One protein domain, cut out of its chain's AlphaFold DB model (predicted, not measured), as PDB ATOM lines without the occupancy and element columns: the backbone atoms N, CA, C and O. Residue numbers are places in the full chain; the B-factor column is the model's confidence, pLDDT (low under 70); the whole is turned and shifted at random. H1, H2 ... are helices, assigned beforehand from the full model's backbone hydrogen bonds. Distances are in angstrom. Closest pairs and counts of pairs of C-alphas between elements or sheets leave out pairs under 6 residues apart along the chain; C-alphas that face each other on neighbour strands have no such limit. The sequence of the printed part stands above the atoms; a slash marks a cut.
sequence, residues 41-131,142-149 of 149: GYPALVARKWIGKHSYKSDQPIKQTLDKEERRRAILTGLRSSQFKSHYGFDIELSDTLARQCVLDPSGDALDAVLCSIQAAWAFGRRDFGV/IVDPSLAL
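AT A GLANCE: This is residues 41 to 131 and 142 to 149 of the 149 residues of an uncharacterized protein of Acidobacteria bacterium (UniProt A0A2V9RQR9). The longest helix, H5, and H2 run the same way, and H1 spans from one to the other like a rung, about perpendicular to both. H4 packs on H2 and makes a corner with H5, H3 follows at the end of H2, and little H6 lies past the end of H5. The printed part has 99 residues with six named helices, H1 to H6 in chain order, and no named strand; the class is all helix. It is compact, with a radius of gyration of the C-alphas of 13.4 A, and elongated, spanning 43 by 24 by 18 A.

IN THESE COORDINATES: H5, residues 109 to 124, is 22.2 A long and begins at C-alpha 109 (41.972, -3.345, -93.344). H2, residues 66 to 79, measures 20.0 A. H1, residues 43 to 51, begins at C-alpha 43 (35.297, 4.006, -94.085) and measures 12.3 A; H4, residues 96 to 104, 12.0 A; H3, residues 82 to 88, 10.3 A. H6, residues 127 to 130, is 5.9 A long.

HOW THE PARTS SIT: H5 touches H1 with residues 112 to 119 alone, the closest C-alphas being Pro 43 and Leu 115, 5.0 A apart, at 78 degrees, about perpendicular. H1 touches H2 at 84 degrees, about perpendicular, C-alphas 50 and 75 closest at 5.6 A. H2 touches H4, C-alphas 72 and 103 closest at 5.4 A, opposite ways at a shallow tilt of 34 degrees, only just short of steep. H4 and H5 touch only at the corner, C-alphas 102 and 111 closest at 4.8 A. H3 is close to H5 but not clearly touching, C-alphas 88 and 122 closest at 6.3 A, and so is H6, C-alphas 123 and 129 closest at 4.4 A. H2, H3, H4 and H5 have every O i to N i+4 pair within hydrogen-bond range, H1 has 3 of 5, and H6 is too short for one.

THE WHOLE: C-alphas 62 and 127 are the farthest apart, 43.9 A. Residues 132 to 141 are not printed, with 8.1 A between C-alphas 131 and 142. The link from H1 to H2 is long, 14 residues. Residue 149 alone is under pLDDT 70.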
ATOM      1  N   GLY A  41      29.154   1.106 -90.665       96.62
ATOM      2  CA  GLY A  41      30.244   2.018 -91.004       96.62
ATOM      3  C   GLY A  41      30.606   1.911 -92.483       96.62
ATOM      4  O   GLY A  41      30.518   0.841 -93.083       96.62
ATOM      5  N   TYR A  42      31.073   3.013 -93.067       97.12
ATOM      6  CA  TYR A  42      31.590   3.038 -94.430       97.12
ATOM      7  C   TYR A  42      32.857   3.906 -94.490       97.12
ATOM      8  O   TYR A  42      32.778   5.124 -94.692       97.12
ATOM      9  N   PRO A  43      34.047   3.291 -94.355       97.94
ATOM     10  CA  PRO A  43      35.297   4.006 -94.085       97.94
ATOM     11  C   PRO A  43      35.684   4.956 -95.225       97.94
ATOM     12  O   PRO A  43      36.323   5.988 -95.011       97.94
ATOM     13  N   ALA A  44      35.227   4.664 -96.446       97.12
ATOM     14  CA  ALA A  44      35.442   5.519 -97.600       97.12
ATOM     15  C   ALA A  44      34.854   6.932 -97.426       97.12
ATOM     16  O   ALA A  44      35.427   7.868 -97.977       97.12
ATOM     17  N   LEU A  45      33.752   7.123 -96.683       97.44
ATOM     18  CA  LEU A  45      33.209   8.469 -96.422       97.44
ATOM     19  C   LEU A  45      34.166   9.312 -95.583       97.44
ATOM     20  O   LEU A  45      34.385  10.480 -95.906       97.44
ATOM     21  N   VAL A  46      34.786   8.701 -94.574       98.12
ATOM     22  CA  VAL A  46      35.791   9.355 -93.731       98.12
ATOM     23  C   VAL A  46      37.036   9.680 -94.560       98.12
ATOM     24  O   VAL A  46      37.489  10.823 -94.589       98.12
ATOM     25  N   ALA A  47      37.554   8.697 -95.304       98.44
ATOM     26  CA  ALA A  47      38.751   8.857 -96.132       98.44
ATOM     27  C   ALA A  47      38.599   9.965 -97.188       98.44
ATOM     28  O   ALA A  47      39.521  10.754 -97.410       98.44
ATOM     29  N   ARG A  48      37.419  10.065 -97.818       97.81
ATOM     30  CA  ARG A  48      37.132  11.044 -98.881       97.81
ATOM     31  C   ARG A  48      37.299  12.496 -98.441       97.81
ATOM     32  O   ARG A  48      37.548  13.335 -99.303       97.81
ATOM     33  N   LYS A  49      37.218  12.793 -97.140       96.56
ATOM     34  CA  LYS A  49      37.458  14.145 -96.611       96.56
ATOM     35  C   LYS A  49      38.909  14.606 -96.825       96.56
ATOM     36  O   LYS A  49      39.146  15.801 -96.930       96.56
ATOM     37  N   TRP A  50      39.853  13.668 -96.956       97.88
ATOM     38  CA  TRP A  50      41.290  13.954 -97.076       97.88
ATOM     39  C   TRP A  50      41.857  13.684 -98.464       97.88
ATOM     40  O   TRP A  50      42.765  14.375 -98.910       97.88
ATOM     41  N   ILE A  51      41.330  12.669 -99.151       98.12
ATOM     42  CA  ILE A  51      41.883  12.206-100.432       98.12
ATOM     43  C   ILE A  51      40.856  12.214-101.570       98.12
ATOM     44  O   ILE A  51      41.098  11.627-102.624       98.12
ATOM     45  N   GLY A  52      39.683  12.821-101.371       97.00
ATOM     46  CA  GLY A  52      38.606  12.808-102.358       97.00
ATOM     47  C   GLY A  52      38.209  11.384-102.766       97.00
ATOM     48  O   GLY A  52      38.248  10.449-101.972       97.00
ATOM     49  N   LYS A  53      37.834  11.189-104.034       96.44
ATOM     50  CA  LYS A  53      37.405   9.875-104.553       96.44
ATOM     51  C   LYS A  53      38.570   8.930-104.894       96.44
ATOM     52  O   LYS A  53      38.336   7.877-105.486       96.44
ATOM     53  N   HIS A  54      39.810   9.280-104.551       97.12
ATOM     54  CA  HIS A  54      40.963   8.432-104.838       97.12
ATOM     55  C   HIS A  54      40.990   7.195-103.930       97.12
ATOM     56  O   HIS A  54      40.627   7.239-102.758       97.12
ATOM     57  N   SER A  55      41.434   6.062-104.475       96.25
ATOM     58  CA  SER A  55      41.597   4.827-103.702       96.25
ATOM     59  C   SER A  55      42.904   4.851-102.903       96.25
ATOM     60  O   SER A  55      43.942   5.238-103.444       96.25
ATOM     61  N   TYR A  56      42.854   4.386-101.650       97.81
ATOM     62  CA  TYR A  56      44.002   4.224-100.742       97.81
ATOM     63  C   TYR A  56      44.405   2.758-100.508       97.81
ATOM     64  O   TYR A  56      45.369   2.500 -99.787       97.81
ATOM     65  N   LYS A  57      43.695   1.788-101.102       95.62
ATOM     66  CA  LYS A  57      43.895   0.352-100.840       95.62
ATOM     67  C   LYS A  57      43.713  -0.538-102.070       95.62
ATOM     68  O   LYS A  57      43.183  -0.102-103.098       95.62
ATOM     69  N   SER A  58      44.216  -1.770-102.014       94.31
ATOM     70  CA  SER A  58      43.974  -2.784-103.047       94.31
ATOM     71  C   SER A  58      44.266  -4.196-102.564       94.31
ATOM     72  O   SER A  58      45.380  -4.469-102.130       94.31
ATOM     73  N   ASP A  59      43.351  -5.122-102.847       90.94
ATOM     74  CA  ASP A  59      43.599  -6.560-102.636       90.94
ATOM     75  C   ASP A  59      44.498  -7.180-103.715       90.94
ATOM     76  O   ASP A  59      45.024  -8.273-103.553       90.94
ATOM     77  N   GLN A  60      44.673  -6.494-104.847       92.44
ATOM     78  CA  GLN A  60      45.538  -6.941-105.939       92.44
ATOM     79  C   GLN A  60      46.962  -6.434-105.694       92.44
ATOM     80  O   GLN A  60      47.150  -5.217-105.788       92.44
ATOM     81  N   PRO A  61      47.964  -7.310-105.474       91.62
ATOM     82  CA  PRO A  61      49.338  -6.893-105.173       91.62
ATOM     83  C   PRO A  61      49.915  -5.904-106.194       91.62
ATOM     84  O   PRO A  61      50.485  -4.886-105.825       91.62
ATOM     85  N   ILE A  62      49.652  -6.116-107.489       92.69
ATOM     86  CA  ILE A  62      50.117  -5.227-108.571       92.69
ATOM     87  C   ILE A  62      49.553  -3.796-108.495       92.69
ATOM     88  O   ILE A  62      50.094  -2.873-109.092       92.69
ATOM     89  N   LYS A  63      48.455  -3.591-107.759       92.44
ATOM     90  CA  LYS A  63      47.805  -2.288-107.565       92.44
ATOM     91  C   LYS A  63      48.115  -1.674-106.197       92.44
ATOM     92  O   LYS A  63      47.452  -0.700-105.827       92.44
ATOM     93  N   GLN A  64      49.054  -2.231-105.436       94.38
ATOM     94  CA  GLN A  64      49.510  -1.708-104.146       94.38
ATOM     95  C   GLN A  64      50.672  -0.734-104.378       94.38
ATOM     96  O   GLN A  64      51.839  -1.070-104.220       94.38
ATOM     97  N   THR A  65      50.336   0.468-104.848       96.25
ATOM     98  CA  THR A  65      51.308   1.481-105.283       96.25
ATOM     99  C   THR A  65      51.742   2.413-104.152       96.25
ATOM    100  O   THR A  65      51.028   2.565-103.155       96.25
ATOM    101  N   LEU A  66      52.869   3.107-104.351       97.00
ATOM    102  CA  LEU A  66      53.343   4.164-103.451       97.00
ATOM    103  C   LEU A  66      52.301   5.281-103.274       97.00
ATOM    104  O   LEU A  66      52.011   5.642-102.141       97.00
ATOM    105  N   ASP A  67      51.611   5.711-104.338       97.75
ATOM    106  CA  ASP A  67      50.514   6.690-104.232       97.75
ATOM    107  C   ASP A  67      49.428   6.283-103.222       97.75
ATOM    108  O   ASP A  67      48.810   7.123-102.569       97.75
ATOM    109  N   LYS A  68      49.124   4.982-103.113       98.19
ATOM    110  CA  LYS A  68      48.134   4.495-102.145       98.19
ATOM    111  C   LYS A  68      48.681   4.553-100.729       98.19
ATOM    112  O   LYS A  68      47.927   4.889 -99.822       98.19
ATOM    113  N   GLU A  69      49.965   4.262-100.543       98.44
ATOM    114  CA  GLU A  69      50.642   4.464 -99.261       98.44
ATOM    115  C   GLU A  69      50.632   5.939 -98.849       98.44
ATOM    116  O   GLU A  69      50.236   6.257 -97.726       98.44
ATOM    117  N   GLU A  70      50.969   6.849 -99.762       98.44
ATOM    118  CA  GLU A  70      50.913   8.294 -99.527       98.44
ATOM    119  C   GLU A  70      49.498   8.760 -99.172       98.44
ATOM    120  O   GLU A  70      49.320   9.539 -98.239       98.44
ATOM    121  N   ARG A  71      48.466   8.219 -99.830       98.62
ATOM    122  CA  ARG A  71      47.064   8.486 -99.465       98.62
ATOM    123  C   ARG A  71      46.715   7.968 -98.071       98.62
ATOM    124  O   ARG A  71      46.027   8.675 -97.339       98.62
ATOM    125  N   ARG A  72      47.197   6.785 -97.667       98.69
ATOM    126  CA  ARG A  72      47.023   6.290 -96.286       98.69
ATOM    127  C   ARG A  72      47.704   7.222 -95.280       98.69
ATOM    128  O   ARG A  72      47.097   7.552 -94.264       98.69
ATOM    129  N   ARG A  73      48.904   7.732 -95.587       98.62
ATOM    130  CA  ARG A  73      49.587   8.759 -94.774       98.62
ATOM    131  C   ARG A  73      48.781  10.057 -94.702       98.62
ATOM    132  O   ARG A  73      48.592  10.580 -93.610       98.62
ATOM    133  N   ALA A  74      48.261  10.542 -95.830       98.56
ATOM    134  CA  ALA A  74      47.454  11.760 -95.892       98.56
ATOM    135  C   ALA A  74      46.168  11.650 -95.060       98.56
ATOM    136  O   ALA A  74      45.838  12.584 -94.330       98.56
ATOM    137  N   ILE A  75      45.485  10.497 -95.105       98.69
ATOM    138  CA  ILE A  75      44.327  10.223 -94.243       98.69
ATOM    139  C   ILE A  75      44.729  10.347 -92.770       98.69
ATOM    140  O   ILE A  75      44.094  11.101 -92.040       98.69
ATOM    141  N   LEU A  76      45.792   9.664 -92.332       98.38
ATOM    142  CA  LEU A  76      46.237   9.694 -90.931       98.38
ATOM    143  C   LEU A  76      46.654  11.094 -90.464       98.38
ATOM    144  O   LEU A  76      46.326  11.485 -89.344       98.38
ATOM    145  N   THR A  77      47.329  11.865 -91.318       97.62
ATOM    146  CA  THR A  77      47.633  13.278 -91.051       97.62
ATOM    147  C   THR A  77      46.348  14.087 -90.874       97.62
ATOM    148  O   THR A  77      46.237  14.858 -89.923       97.62
ATOM    149  N   GLY A  78      45.352  13.872 -91.739       97.62
ATOM    150  CA  GLY A  78      44.040  14.507 -91.642       97.62
ATOM    151  C   GLY A  78      43.312  14.176 -90.337       97.62
ATOM    152  O   GLY A  78      42.801  15.082 -89.683       97.62
ATOM    153  N   LEU A  79      43.341  12.913 -89.897       97.69
ATOM    154  CA  LEU A  79      42.733  12.479 -88.629       97.69
ATOM    155  C   LEU A  79      43.339  13.158 -87.390       97.69
ATOM    156  O   LEU A  79      42.644  13.324 -86.394       97.69
ATOM    157  N   ARG A  80      44.614  13.563 -87.452       95.25
ATOM    158  CA  ARG A  80      45.317  14.287 -86.376       95.25
ATOM    159  C   ARG A  80      45.171  15.814 -86.475       95.25
ATOM    160  O   ARG A  80      45.750  16.536 -85.669       95.25
ATOM    161  N   SER A  81      44.451  16.322 -87.476       95.12
ATOM    162  CA  SER A  81      44.306  17.760 -87.720       95.12
ATOM    163  C   SER A  81      43.131  18.375 -86.954       95.12
ATOM    164  O   SER A  81      42.153  17.705 -86.632       95.12
ATOM    165  N   SER A  82      43.156  19.694 -86.751       95.06
ATOM    166  CA  SER A  82      42.003  20.430 -86.210       95.06
ATOM    167  C   SER A  82      40.766  20.358 -87.115       95.06
ATOM    168  O   SER A  82      39.640  20.432 -86.627       95.06
ATOM    169  N   GLN A  83      40.948  20.163 -88.426       95.56
ATOM    170  CA  GLN A  83      39.843  20.000 -89.370       95.56
ATOM    171  C   GLN A  83      39.046  18.714 -89.100       95.56
ATOM    172  O   GLN A  83      37.830  18.703 -89.293       95.56
ATOM    173  N   PHE A  84      39.692  17.654 -88.598       97.12
ATOM    174  CA  PHE A  84      38.987  16.445 -88.168       97.12
ATOM    175  C   PHE A  84      37.967  16.764 -87.069       97.12
ATOM    176  O   PHE A  84      36.794  16.398 -87.187       97.12
ATOM    177  N   LYS A  85      38.392  17.521 -86.050       96.06
ATOM    178  CA  LYS A  85      37.526  17.944 -84.945       96.06
ATOM    179  C   LYS A  85      36.331  18.754 -85.436       96.06
ATOM    180  O   LYS A  85      35.226  18.541 -84.951       96.06
ATOM    181  N   SER A  86      36.510  19.616 -86.435       94.50
ATOM    182  CA  SER A  86      35.394  20.354 -87.047       94.50
ATOM    183  C   SER A  86      34.369  19.444 -87.737       94.50
ATOM    184  O   SER A  86      33.194  19.789 -87.787       94.50
ATOM    185  N   HIS A  87      34.785  18.287 -88.265       94.81
ATOM    186  CA  HIS A  87      33.879  17.335 -88.917       94.81
ATOM    187  C   HIS A  87      33.163  16.398 -87.938       94.81
ATOM    188  O   HIS A  87      31.988  16.105 -88.144       94.81
ATOM    189  N   TYR A  88      33.860  15.914 -86.906       96.38
ATOM    190  CA  TYR A  88      33.350  14.851 -86.029       96.38
ATOM    191  C   TYR A  88      33.068  15.299 -84.588       96.38
ATOM    192  O   TYR A  88      32.359  14.603 -83.864       96.38
ATOM    193  N   GLY A  89      33.554  16.470 -84.174       95.94
ATOM    194  CA  GLY A  89      33.281  17.060 -82.860       95.94
ATOM    195  C   GLY A  89      34.133  16.515 -81.711       95.94
ATOM    196  O   GLY A  89      33.858  16.845 -80.559       95.94
ATOM    197  N   PHE A  90      35.154  15.705 -81.992       96.06
ATOM    198  CA  PHE A  90      36.091  15.167 -81.002       96.06
ATOM    199  C   PHE A  90      37.513  15.084 -81.567       96.06
ATOM    200  O   PHE A  90      37.720  15.270 -82.764       96.06
ATOM    201  N   ASP A  91      38.482  14.825 -80.694       95.06
ATOM    202  CA  ASP A  91      39.887  14.612 -81.045       95.06
ATOM    203  C   ASP A  91      40.219  13.113 -81.020       95.06
ATOM    204  O   ASP A  91      39.604  12.347 -80.275       95.06
ATOM    205  N   ILE A  92      41.195  12.688 -81.823       94.06
ATOM    206  CA  ILE A  92      41.687  11.305 -81.832       94.06
ATOM    207  C   ILE A  92      43.118  11.276 -81.321       94.06
ATOM    208  O   ILE A  92      43.990  11.974 -81.837       94.06
ATOM    209  N   GLU A  93      43.372  10.369 -80.386       94.38
ATOM    210  CA  GLU A  93      44.718   9.923 -80.067       94.38
ATOM    211  C   GLU A  93      45.002   8.611 -80.807       94.38
ATOM    212  O   GLU A  93      44.290   7.619 -80.652       94.38
ATOM    213  N   LEU A  94      46.038   8.608 -81.645       93.88
ATOM    214  CA  LEU A  94      46.450   7.436 -82.411       93.88
ATOM    215  C   LEU A  94      47.928   7.173 -82.158       93.88
ATOM    216  O   LEU A  94      48.764   8.008 -82.515       93.88
ATOM    217  N   SER A  95      48.252   6.006 -81.599       96.38
ATOM    218  CA  SER A  95      49.642   5.615 -81.368       96.38
ATOM    219  C   SER A  95      50.417   5.524 -82.682       96.38
ATOM    220  O   SER A  95      49.876   5.145 -83.725       96.38
ATOM    221  N   ASP A  96      51.713   5.831 -82.640       96.56
ATOM    222  CA  ASP A  96      52.558   5.743 -83.834       96.56
ATOM    223  C   ASP A  96      52.710   4.307 -84.341       96.56
ATOM    224  O   ASP A  96      52.843   4.090 -85.546       96.56
ATOM    225  N   THR A  97      52.607   3.314 -83.454       98.12
ATOM    226  CA  THR A  97      52.575   1.897 -83.834       98.12
ATOM    227  C   THR A  97      51.355   1.583 -84.698       98.12
ATOM    228  O   THR A  97      51.508   0.999 -85.773       98.12
ATOM    229  N   LEU A  98      50.157   2.011 -84.282       97.81
ATOM    230  CA  LEU A  98      48.935   1.796 -85.060       97.81
ATOM    231  C   LEU A  98      48.949   2.622 -86.351       97.81
ATOM    232  O   LEU A  98      48.624   2.100 -87.414       97.81
ATOM    233  N   ALA A  99      49.412   3.875 -86.293       98.00
ATOM    234  CA  ALA A  99      49.568   4.714 -87.479       98.00
ATOM    235  C   ALA A  99      50.488   4.046 -88.517       98.00
ATOM    236  O   ALA A  99      50.150   3.966 -89.699       98.00
ATOM    237  N   ARG A 100      51.625   3.494 -88.077       98.19
ATOM    238  CA  ARG A 100      52.546   2.753 -88.943       98.19
ATOM    239  C   ARG A 100      51.894   1.501 -89.525       98.19
ATOM    240  O   ARG A 100      52.057   1.257 -90.718       98.19
ATOM    241  N   GLN A 101      51.145   0.741 -88.727       98.38
ATOM    242  CA  GLN A 101      50.405  -0.428 -89.210       98.38
ATOM    243  C   GLN A 101      49.406  -0.042 -90.310       98.38
ATOM    244  O   GLN A 101      49.402  -0.668 -91.365       98.38
ATOM    245  N   CYS A 102      48.628   1.023 -90.114       98.44
ATOM    246  CA  CYS A 102      47.678   1.515 -91.114       98.44
ATOM    247  C   CYS A 102      48.356   1.931 -92.429       98.44
ATOM    248  O   CYS A 102      47.787   1.733 -93.498       98.44
ATOM    249  N   VAL A 103      49.556   2.516 -92.379       98.38
ATOM    250  CA  VAL A 103      50.296   2.898 -93.594       98.38
ATOM    251  C   VAL A 103      50.847   1.677 -94.324       98.38
ATOM    252  O   VAL A 103      50.729   1.593 -95.550       98.38
ATOM    253  N   LEU A 104      51.454   0.751 -93.581       97.69
ATOM    254  CA  LEU A 104      52.149  -0.405 -94.143       97.69
ATOM    255  C   LEU A 104      51.209  -1.522 -94.596       97.69
ATOM    256  O   LEU A 104      51.659  -2.406 -95.313       97.69
ATOM    257  N   ASP A 105      49.934  -1.477 -94.212       97.88
ATOM    258  CA  ASP A 105      48.905  -2.399 -94.678       97.88
ATOM    259  C   ASP A 105      48.328  -1.952 -96.042       97.88
ATOM    260  O   ASP A 105      47.570  -0.975 -96.112       97.88
ATOM    261  N   PRO A 106      48.653  -2.640 -97.152       96.88
ATOM    262  CA  PRO A 106      48.179  -2.254 -98.471       96.88
ATOM    263  C   PRO A 106      46.758  -2.754 -98.793       96.88
ATOM    264  O   PRO A 106      46.136  -2.205 -99.718       96.88
ATOM    265  N   SER A 107      46.229  -3.750 -98.056       96.19
ATOM    266  CA  SER A 107      44.801  -4.105 -98.133       96.19
ATOM    267  C   SER A 107      43.953  -3.046 -97.440       96.19
ATOM    268  O   SER A 107      42.806  -2.854 -97.818       96.19
ATOM    269  N   GLY A 108      44.542  -2.283 -96.515       97.12
ATOM    270  CA  GLY A 108      43.911  -1.149 -95.848       97.12
ATOM    271  C   GLY A 108      42.920  -1.553 -94.762       97.12
ATOM    272  O   GLY A 108      42.191  -0.687 -94.287       97.12
ATOM    273  N   ASP A 109      42.895  -2.821 -94.354       97.38
ATOM    274  CA  ASP A 109      41.972  -3.345 -93.344       97.38
ATOM    275  C   ASP A 109      42.198  -2.687 -91.978       97.38
ATOM    276  O   ASP A 109      41.242  -2.318 -91.290       97.38
ATOM    277  N   ALA A 110      43.463  -2.460 -91.605       98.12
ATOM    278  CA  ALA A 110      43.798  -1.757 -90.369       98.12
ATOM    279  C   ALA A 110      43.291  -0.307 -90.386       98.12
ATOM    280  O   ALA A 110      42.758   0.183 -89.390       98.12
ATOM    281  N   LEU A 111      43.437   0.389 -91.520       98.56
ATOM    282  CA  LEU A 111      42.940   1.756 -91.660       98.56
ATOM    283  C   LEU A 111      41.406   1.787 -91.694       98.56
ATOM    284  O   LEU A 111      40.810   2.616 -91.017       98.56
ATOM    285  N   ASP A 112      40.760   0.864 -92.405       98.50
ATOM    286  CA  ASP A 112      39.300   0.735 -92.432       98.50
ATOM    287  C   ASP A 112      38.716   0.548 -91.032       98.50
ATOM    288  O   ASP A 112      37.732   1.204 -90.692       98.50
ATOM    289  N   ALA A 113      39.340  -0.288 -90.198       98.06
ATOM    290  CA  ALA A 113      38.913  -0.490 -88.818       98.06
ATOM    291  C   ALA A 113      38.989   0.806 -87.994       98.06
ATOM    292  O   ALA A 113      38.050   1.121 -87.257       98.06
ATOM    293  N   VAL A 114      40.061   1.594 -88.147       98.38
ATOM    294  CA  VAL A 114      40.186   2.914 -87.504       98.38
ATOM    295  C   VAL A 114      39.087   3.858 -87.992       98.38
ATOM    296  O   VAL A 114      38.394   4.464 -87.177       98.38
ATOM    297  N   LEU A 115      38.871   3.952 -89.305       98.62
ATOM    298  CA  LEU A 115      37.867   4.845 -89.891       98.62
ATOM    299  C   LEU A 115      36.432   4.459 -89.486       98.62
ATOM    300  O   LEU A 115      35.640   5.333 -89.141       98.62
ATOM    301  N   CYS A 116      36.104   3.167 -89.433       98.50
ATOM    302  CA  CYS A 116      34.818   2.698 -88.906       98.50
ATOM    303  C   CYS A 116      34.675   2.954 -87.396       98.50
ATOM    304  O   CYS A 116      33.580   3.267 -86.932       98.50
ATOM    305  N   SER A 117      35.763   2.871 -86.623       97.88
ATOM    306  CA  SER A 117      35.741   3.175 -85.181       97.88
ATOM    307  C   SER A 117      35.430   4.649 -84.916       97.88
ATOM    308  O   SER A 117      34.708   4.969 -83.976       97.88
ATOM    309  N   ILE A 118      35.909   5.546 -85.778       98.12
ATOM    310  CA  ILE A 118      35.567   6.975 -85.746       98.12
ATOM    311  C   ILE A 118      34.070   7.182 -85.971       98.12
ATOM    312  O   ILE A 118      33.433   7.930 -85.230       98.12
ATOM    313  N   GLN A 119      33.497   6.507 -86.970       98.31
ATOM    314  CA  GLN A 119      32.061   6.573 -87.243       98.31
ATOM    315  C   GLN A 119      31.240   6.038 -86.063       98.31
ATOM    316  O   GLN A 119      30.257   6.664 -85.669       98.31
ATOM    317  N   ALA A 120      31.683   4.942 -85.442       97.69
ATOM    318  CA  ALA A 120      31.055   4.401 -84.240       97.69
ATOM    319  C   ALA A 120      31.134   5.375 -83.047       97.69
ATOM    320  O   ALA A 120      30.134   5.579 -82.362       97.69
ATOM    321  N   ALA A 121      32.288   6.013 -82.823       97.44
ATOM    322  CA  ALA A 121      32.468   7.004 -81.760       97.44
ATOM    323  C   ALA A 121      31.581   8.239 -81.968       97.44
ATOM    324  O   ALA A 121      30.937   8.708 -81.029       97.44
ATOM    325  N   TRP A 122      31.490   8.730 -83.209       97.88
ATOM    326  CA  TRP A 122      30.572   9.807 -83.563       97.88
ATOM    327  C   TRP A 122      29.121   9.413 -83.279       97.88
ATOM    328  O   TRP A 122      28.429  10.135 -82.562       97.88
ATOM    329  N   ALA A 123      28.691   8.250 -83.776       97.50
ATOM    330  CA  ALA A 123      27.332   7.747 -83.616       97.50
ATOM    331  C   ALA A 123      26.946   7.584 -82.142       97.50
ATOM    332  O   ALA A 123      25.861   7.996 -81.742       97.50
ATOM    333  N   PHE A 124      27.848   7.055 -81.311       96.38
ATOM    334  CA  PHE A 124      27.618   6.870 -79.876       96.38
ATOM    335  C   PHE A 124      27.244   8.174 -79.156       96.38
ATOM    336  O   PHE A 124      26.433   8.172 -78.236       96.38
ATOM    337  N   GLY A 125      27.797   9.306 -79.597       94.50
ATOM    338  CA  GLY A 125      27.486  10.618 -79.039       94.50
ATOM    339  C   GLY A 125      26.215  11.263 -79.595       94.50
ATOM    340  O   GLY A 125      25.996  12.447 -79.324       94.50
ATOM    341  N   ARG A 126      25.434  10.587 -80.447       95.38
ATOM    342  CA  ARG A 126      24.210  11.117 -81.072       95.38
ATOM    343  C   ARG A 126      22.967  10.433 -80.508       95.38
ATOM    344  O   ARG A 126      22.987   9.266 -80.128       95.38
ATOM    345  N   ARG A 127      21.847  11.157 -80.530       92.69
ATOM    346  CA  ARG A 127      20.525  10.560 -80.317       92.69
ATOM    347  C   ARG A 127      20.267   9.510 -81.401       92.69
ATOM    348  O   ARG A 127      20.585   9.758 -82.563       92.69
ATOM    349  N   ASP A 128      19.718   8.360 -81.009       92.94
ATOM    350  CA  ASP A 128      19.383   7.249 -81.913       92.94
ATOM    351  C   ASP A 128      20.562   6.854 -82.836       92.94
ATOM    352  O   ASP A 128      20.381   6.445 -83.979       92.94
ATOM    353  N   PHE A 129      21.797   7.017 -82.340       95.56
ATOM    354  CA  PHE A 129      23.050   6.754 -83.056       95.56
ATOM    355  C   PHE A 129      23.242   7.545 -84.364       95.56
ATOM    356  O   PHE A 129      24.062   7.178 -85.204       95.56
ATOM    357  N   GLY A 130      22.508   8.648 -84.546       94.31
ATOM    358  CA  GLY A 130      22.553   9.454 -85.771       94.31
ATOM    359  C   GLY A 130      21.758   8.855 -86.935       94.31
ATOM    360  O   GLY A 130      21.916   9.304 -88.070       94.31
ATOM    361  N   VAL A 131      20.918   7.851 -86.667       94.38
ATOM    362  CA  VAL A 131      19.980   7.284 -87.637       94.38
ATOM    363  C   VAL A 131      18.732   8.177 -87.702       94.38
ATOM    364  O   VAL A 131      18.081   8.379 -86.673       94.38
ATOM    365  N   ILE A 142      24.257   4.184 -93.019       96.00
ATOM    366  CA  ILE A 142      25.663   4.466 -92.754       96.00
ATOM    367  C   ILE A 142      25.766   5.640 -91.778       96.00
ATOM    368  O   ILE A 142      25.347   6.758 -92.082       96.00
ATOM    369  N   VAL A 143      26.399   5.418 -90.629       96.31
ATOM    370  CA  VAL A 143      26.596   6.474 -89.631       96.31
ATOM    371  C   VAL A 143      27.770   7.392 -90.009       96.31
ATOM    372  O   VAL A 143      28.938   7.038 -89.875       96.31
ATOM    373  N   ASP A 144      27.484   8.598 -90.503       96.75
ATOM    374  CA  ASP A 144      28.482   9.663 -90.708       96.75
ATOM    375  C   ASP A 144      27.824  11.049 -90.592       96.75
ATOM    376  O   ASP A 144      26.699  11.225 -91.071       96.75
ATOM    377  N   PRO A 145      28.520  12.069 -90.053       94.31
ATOM    378  CA  PRO A 145      28.018  13.443 -90.040       94.31
ATOM    379  C   PRO A 145      27.680  13.994 -91.428       94.31
ATOM    380  O   PRO A 145      26.866  14.902 -91.516       94.31
ATOM    381  N   SER A 146      28.263  13.477 -92.520       92.75
ATOM    382  CA  SER A 146      27.893  13.931 -93.869       92.75
ATOM    383  C   SER A 146      26.530  13.432 -94.349       92.75
ATOM    384  O   SER A 146      26.073  13.883 -95.396       92.75
ATOM    385  N   LEU A 147      25.945  12.450 -93.662       90.06
ATOM    386  CA  LEU A 147      24.639  11.876 -93.995       90.06
ATOM    387  C   LEU A 147      23.562  12.272 -92.980       90.06
ATOM    388  O   LEU A 147      22.379  12.194 -93.298       90.06
ATOM    389  N   ALA A 148      23.959  12.704 -91.782       76.06
ATOM    390  CA  ALA A 148      23.043  13.206 -90.769       76.06
ATOM    391  C   ALA A 148      22.366  14.503 -91.238       76.06
ATOM    392  O   ALA A 148      23.052  15.450 -91.627       76.06
ATOM    393  N   LEU A 149      21.031  14.512 -91.202       60.28
ATOM    394  CA  LEU A 149      20.189  15.688 -91.447       60.28
ATOM    395  C   LEU A 149      20.226  16.661 -90.263       60.28
ATOM    396  O   LEU A 149      20.234  16.177 -89.106       60.28
TER     397      LEU A 149